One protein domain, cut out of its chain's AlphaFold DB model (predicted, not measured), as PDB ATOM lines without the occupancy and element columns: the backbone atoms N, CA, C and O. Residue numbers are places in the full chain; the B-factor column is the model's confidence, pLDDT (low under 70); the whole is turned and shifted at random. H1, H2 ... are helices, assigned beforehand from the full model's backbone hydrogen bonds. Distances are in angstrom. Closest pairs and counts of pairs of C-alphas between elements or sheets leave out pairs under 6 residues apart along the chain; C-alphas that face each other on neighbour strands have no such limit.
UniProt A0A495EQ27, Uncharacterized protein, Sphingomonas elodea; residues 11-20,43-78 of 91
ATOM      1  N   PRO A  11     175.382 197.278 152.276       85.81
ATOM      2  CA  PRO A  11     175.318 197.743 150.893       85.81
ATOM      3  C   PRO A  11     173.923 198.199 150.439       85.81
ATOM      4  O   PRO A  11     173.804 199.170 149.696       85.81
ATOM      5  N   GLN A  12     172.857 197.530 150.897       88.50
ATOM      6  CA  GLN A  12     171.477 197.937 150.606       88.50
ATOM      7  C   GLN A  12     171.152 199.303 151.219       88.50
ATOM      8  O   GLN A  12     170.584 200.157 150.538       88.50
ATOM      9  N   TYR A  13     171.559 199.541 152.468       89.88
ATOM     10  CA  TYR A  13     171.387 200.845 153.105       89.88
ATOM     11  C   TYR A  13     172.168 201.941 152.380       89.88
ATOM     12  O   TYR A  13     171.634 203.030 152.203       89.88
ATOM     13  N   MET A  14     173.379 201.663 151.890       89.69
ATOM     14  CA  MET A  14     174.148 202.637 151.105       89.69
ATOM     15  C   MET A  14     173.429 203.044 149.813       89.69
ATOM     16  O   MET A  14     173.432 204.221 149.463       89.69
ATOM     17  N   ILE A  15     172.769 202.101 149.133       91.56
ATOM     18  CA  ILE A  15     171.955 202.396 147.945       91.56
ATOM     19  C   ILE A  15     170.743 203.251 148.308       91.56
ATOM     20  O   ILE A  15     170.475 204.233 147.622       91.56
ATOM     21  N   LEU A  16     170.027 202.905 149.380       93.12
ATOM     22  CA  LEU A  16     168.845 203.654 149.815       93.12
ATOM     23  C   LEU A  16     169.198 205.080 150.244       93.12
ATOM     24  O   LEU A  16     168.562 206.030 149.795       93.12
ATOM     25  N   ILE A  17     170.236 205.235 151.066       92.69
ATOM     26  CA  ILE A  17     170.723 206.544 151.513       92.69
ATOM     27  C   ILE A  17     171.218 207.342 150.305       92.69
ATOM     28  O   ILE A  17     170.840 208.498 150.136       92.69
ATOM     29  N   GLY A  18     172.009 206.714 149.432       92.25
ATOM     30  CA  GLY A  18     172.542 207.354 148.237       92.25
ATOM     31  C   GLY A  18     171.452 207.847 147.284       92.25
ATOM     32  O   GLY A  18     171.451 209.011 146.886       92.25
ATOM     33  N   GLY A  19     170.472 206.993 146.983       91.88
ATOM     34  CA  GLY A  19     169.305 207.357 146.181       91.88
ATOM     35  C   GLY A  19     168.461 208.454 146.832       91.88
ATOM     36  O   GLY A  19     168.018 209.368 146.142       91.88
ATOM     37  N   GLY A  20     168.304 208.415 148.159       94.06
ATOM     38  CA  GLY A  20     167.616 209.452 148.927       94.06
ATOM     39  C   GLY A  20     168.272 210.828 148.794       94.06
ATOM     40  O   GLY A  20     167.568 211.811 148.584       94.06
ATOM     41  N   ASN A  43     172.786 229.444 159.274       88.50
ATOM     42  CA  ASN A  43     173.727 230.169 160.131       88.50
ATOM     43  C   ASN A  43     173.532 231.688 160.070       88.50
ATOM     44  O   ASN A  43     173.780 232.370 161.059       88.50
ATOM     45  N   THR A  44     173.121 232.223 158.917       90.00
ATOM     46  CA  THR A  44     172.998 233.675 158.702       90.00
ATOM     47  C   THR A  44     171.551 234.151 158.606       90.00
ATOM     48  O   THR A  44     171.305 235.350 158.685       90.00
ATOM     49  N   GLY A  45     170.593 233.242 158.401       90.56
ATOM     50  CA  GLY A  45     169.188 233.567 158.144       90.56
ATOM     51  C   GLY A  45     168.942 234.244 156.790       90.56
ATOM     52  O   GLY A  45     167.815 234.632 156.500       90.56
ATOM     53  N   GLN A  46     169.975 234.394 155.959       90.25
ATOM     54  CA  GLN A  46     169.876 235.037 154.651       90.25
ATOM     55  C   GLN A  46     169.583 234.013 153.548       90.25
ATOM     56  O   GLN A  46     169.975 232.846 153.684       90.25
ATOM     57  N   PRO A  47     168.909 234.423 152.457       89.81
ATOM     58  CA  PRO A  47     168.722 233.558 151.301       89.81
ATOM     59  C   PRO A  47     170.082 233.157 150.715       89.81
ATOM     60  O   PRO A  47     171.002 233.977 150.630       89.81
ATOM     61  N   LEU A  48     170.227 231.888 150.332       90.69
ATOM     62  CA  LEU A  48     171.380 231.435 149.564       90.69
ATOM     63  C   LEU A  48     171.336 232.041 148.161       90.69
ATOM     64  O   LEU A  48     170.267 232.250 147.594       90.69
ATOM     65  N   SER A  49     172.516 232.268 147.589       90.44
ATOM     66  CA  SER A  49     172.638 232.581 146.169       90.44
ATOM     67  C   SER A  49     172.411 231.336 145.314       90.44
ATOM     68  O   SER A  49     172.768 230.225 145.717       90.44
ATOM     69  N   ASP A  50     171.916 231.529 144.093       89.25
ATOM     70  CA  ASP A  50     171.678 230.454 143.123       89.25
ATOM     71  C   ASP A  50     172.927 229.591 142.911       89.25
ATOM     72  O   ASP A  50     172.853 228.366 142.901       89.25
ATOM     73  N   ILE A  51     174.105 230.217 142.826       91.75
ATOM     74  CA  ILE A  51     175.386 229.511 142.680       91.75
ATOM     75  C   ILE A  51     175.641 228.590 143.879       91.75
ATOM     76  O   ILE A  51     176.024 227.435 143.701       91.75
ATOM     77  N   ALA A  52     175.419 229.078 145.102       88.88
ATOM     78  CA  ALA A  52     175.614 228.273 146.304       88.88
ATOM     79  C   ALA A  52     174.624 227.100 146.359       88.88
ATOM     80  O   ALA A  52     175.004 225.996 146.754       88.88
ATOM     81  N   ILE A  53     173.386 227.317 145.908       90.75
ATOM     82  CA  ILE A  53     172.360 226.278 145.799       90.75
ATOM     83  C   ILE A  53     172.789 225.220 144.780       90.75
ATOM     84  O   ILE A  53     172.832 224.042 145.122       90.75
ATOM     85  N   VAL A  54     173.199 225.611 143.569       93.25
ATOM     86  CA  VAL A  54     173.670 224.670 142.537       93.25
ATOM     87  C   VAL A  54     174.855 223.844 143.034       93.25
ATOM     88  O   VAL A  54     174.862 222.626 142.859       93.25
ATOM     89  N   ILE A  55     175.833 224.471 143.693       93.44
ATOM     90  CA  ILE A  55     176.991 223.760 144.255       93.44
ATOM     91  C   ILE A  55     176.544 222.754 145.320       93.44
ATOM     92  O   ILE A  55     176.988 221.606 145.300       93.44
ATOM     93  N   PHE A  56     175.650 223.153 146.228       90.81
ATOM     94  CA  PHE A  56     175.131 222.273 147.274       90.81
ATOM     95  C   PHE A  56     174.378 221.069 146.691       90.81
ATOM     96  O   PHE A  56     174.610 219.932 147.100       90.81
ATOM     97  N   LEU A  57     173.525 221.309 145.694       93.62
ATOM     98  CA  LEU A  57     172.768 220.274 144.994       93.62
ATOM     99  C   LEU A  57     173.683 219.309 144.240       93.62
ATOM    100  O   LEU A  57     173.518 218.093 144.348       93.62
ATOM    101  N   ALA A  58     174.676 219.833 143.519       93.56
ATOM    102  CA  ALA A  58     175.650 219.027 142.795       93.56
ATOM    103  C   ALA A  58     176.490 218.171 143.752       93.56
ATOM    104  O   ALA A  58     176.663 216.976 143.515       93.56
ATOM    105  N   ALA A  59     176.960 218.747 144.862       93.56
ATOM    106  CA  ALA A  59     177.710 218.018 145.881       93.56
ATOM    107  C   ALA A  59     176.854 216.924 146.538       93.56
ATOM    108  O   ALA A  59     177.285 215.773 146.624       93.56
ATOM    109  N   GLY A  60     175.622 217.249 146.943       91.38
ATOM    110  CA  GLY A  60     174.683 216.291 147.526       91.38
ATOM    111  C   GLY A  60     174.344 215.144 146.570       91.38
ATOM    112  O   GLY A  60     174.413 213.976 146.953       91.38
ATOM    113  N   GLY A  61     174.064 215.463 145.303       92.94
ATOM    114  CA  GLY A  61     173.810 214.478 144.253       92.94
ATOM    115  C   GLY A  61     175.025 213.594 143.953       92.94
ATOM    116  O   GLY A  61     174.879 212.378 143.807       92.94
ATOM    117  N   ALA A  62     176.233 214.165 143.919       94.06
ATOM    118  CA  ALA A  62     177.472 213.419 143.705       94.06
ATOM    119  C   ALA A  62     177.753 212.434 144.850       94.06
ATOM    120  O   ALA A  62     178.031 211.262 144.595       94.06
ATOM    121  N   ILE A  63     177.611 212.878 146.104       94.31
ATOM    122  CA  ILE A  63     177.771 212.022 147.291       94.31
ATOM    123  C   ILE A  63     176.736 210.894 147.275       94.31
ATOM    124  O   ILE A  63     177.089 209.729 147.470       94.31
ATOM    125  N   GLY A  64     175.470 211.220 146.996       92.62
ATOM    126  CA  GLY A  64     174.401 210.230 146.917       92.62
ATOM    127  C   GLY A  64     174.663 209.172 145.842       92.62
ATOM    128  O   GLY A  64     174.580 207.968 146.098       92.62
ATOM    129  N   THR A  65     175.080 209.614 144.656       93.69
ATOM    130  CA  THR A  65     175.433 208.725 143.542       93.69
ATOM    131  C   THR A  65     176.611 207.824 143.905       93.69
ATOM    132  O   THR A  65     176.556 206.616 143.673       93.69
ATOM    133  N   LEU A  66     177.653 208.378 144.528       95.38
ATOM    134  CA  LEU A  66     178.827 207.622 144.952       95.38
ATOM    135  C   LEU A  66     178.459 206.520 145.956       95.38
ATOM    136  O   LEU A  66     178.851 205.369 145.770       95.38
ATOM    137  N   LEU A  67     177.654 206.839 146.976       93.00
ATOM    138  CA  LEU A  67     177.181 205.857 147.956       93.00
ATOM    139  C   LEU A  67     176.388 204.725 147.296       93.00
ATOM    140  O   LEU A  67     176.618 203.550 147.597       93.00
ATOM    141  N   ALA A  68     175.503 205.060 146.355       92.25
ATOM    142  CA  ALA A  68     174.719 204.064 145.639       92.25
ATOM    143  C   ALA A  68     175.588 203.161 144.751       92.25
ATOM    144  O   ALA A  68     175.368 201.947 144.703       92.25
ATOM    145  N   LEU A  69     176.605 203.717 144.090       94.75
ATOM    146  CA  LEU A  69     177.552 202.944 143.286       94.75
ATOM    147  C   LEU A  69     178.392 201.996 144.148       94.75
ATOM    148  O   LEU A  69     178.530 200.827 143.787       94.75
ATOM    149  N   ILE A  70     178.887 202.457 145.301       93.50
ATOM    150  CA  ILE A  70     179.654 201.618 146.234       93.50
ATOM    151  C   ILE A  70     178.778 200.484 146.776       93.50
ATOM    152  O   ILE A  70     179.179 199.321 146.725       93.50
ATOM    153  N   GLY A  71     177.557 200.790 147.230       91.62
ATOM    154  CA  GLY A  71     176.617 199.771 147.698       91.62
ATOM    155  C   GLY A  71     176.293 198.745 146.606       91.62
ATOM    156  O   GLY A  71     176.304 197.537 146.848       91.62
ATOM    157  N   ARG A  72     176.097 199.194 145.362       91.25
ATOM    158  CA  ARG A  72     175.866 198.297 144.221       91.25
ATOM    159  C   ARG A  72     177.076 197.411 143.922       91.25
ATOM    160  O   ARG A  72     176.893 196.225 143.645       91.25
ATOM    161  N   ALA A  73     178.288 197.958 143.971       91.31
ATOM    162  CA  ALA A  73     179.518 197.200 143.764       91.31
ATOM    163  C   ALA A  73     179.705 196.128 144.851       91.31
ATOM    164  O   ALA A  73     179.963 194.970 144.528       91.31
ATOM    165  N   ALA A  74     179.472 196.480 146.118       88.50
ATOM    166  CA  ALA A  74     179.562 195.549 147.239       88.50
ATOM    167  C   ALA A  74     178.530 194.409 147.149       88.50
ATOM    168  O   ALA A  74     178.871 193.254 147.400       88.50
ATOM    169  N   LEU A  75     177.291 194.693 146.719       88.12
ATOM    170  CA  LEU A  75     176.295 193.639 146.475       88.12
ATOM    171  C   LEU A  75     176.717 192.684 145.360       88.12
ATOM    172  O   LEU A  75     176.545 191.476 145.507       88.12
ATOM    173  N   ARG A  76     177.281 193.211 144.266       87.00
ATOM    174  CA  ARG A  76     177.777 192.390 143.152       87.00
ATOM    175  C   ARG A  76     178.934 191.492 143.579       87.00
ATOM    176  O   ARG A  76     178.928 190.314 143.236       87.00
ATOM    177  N   ALA A  77     179.878 192.022 144.353       83.62
ATOM    178  CA  ALA A  77     180.991 191.244 144.893       83.62
ATOM    179  C   ALA A  77     180.496 190.113 145.812       83.62
ATOM    180  O   ALA A  77     180.922 188.972 145.669       83.62
ATOM    181  N   ALA A  78     179.522 190.398 146.684       79.50
ATOM    182  CA  ALA A  78     178.926 189.400 147.572       79.50
ATOM    183  C   ALA A  78     178.103 188.324 146.835       79.50
ATOM    184  O   ALA A  78     177.910 187.236 147.367       79.50
TER     185      ALA A  78
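What this domain is: This is residues 11 to 20 and 43 to 78 of the 91 residues of an uncharacterized protein of Sphingomonas elodea (UniProt A0A495EQ27). Look for one long, straight helix, H2, that makes the length of a rod, with the short helix H1 packed side by side on residues 63 to 75 of it and running the other way. Residues 43 to 59, the loop of residues 43 to 49 and residues 50 to 59 of H2, stick out free. You have 46 printed residues with two named helices, H1 then H2, and no named strand: all helix. The whole is only just extended, close to loose, with a radius of gyration of the C-alphas of 14.5 A and spans of 47 by 16 by 12 A.

How they stand to each other: Begin with H1, residues 11 to 20, and set it beside H2, residues 50 to 78. They touch, and the closest C-alphas, those of Gly 18 and Gly 64, are 3.7 A apart. H2 touches H1 with residues 63 to 75 alone. Their lines stand at a shallow tilt of 21 degrees, opposite ways. In H1 and H2 every O i to N i+4 pair is within hydrogen-bond range.

Where its parts are: Find C-alpha 11 at (175.318, 197.743, 150.893); from there H1 runs 14.2 A to C-alpha 20. Find C-alpha 50 at (171.678, 230.454, 143.123); H2 runs 41.9 A from there to C-alpha 78 at (178.926, 189.400, 147.572).

The domain as a whole: The C-alphas farthest apart, those of Gln 46 and Ala 78, are 47.1 A apart. Residues 21 to 42 are not printed, and C-alphas 20 and 43 are 24.3 A apart across this cut. Residues 43 to 59, of which 50 to 59 belong to H2, stand free. The mean pLDDT of the printed part is 91.0, and no printed residue is under 70.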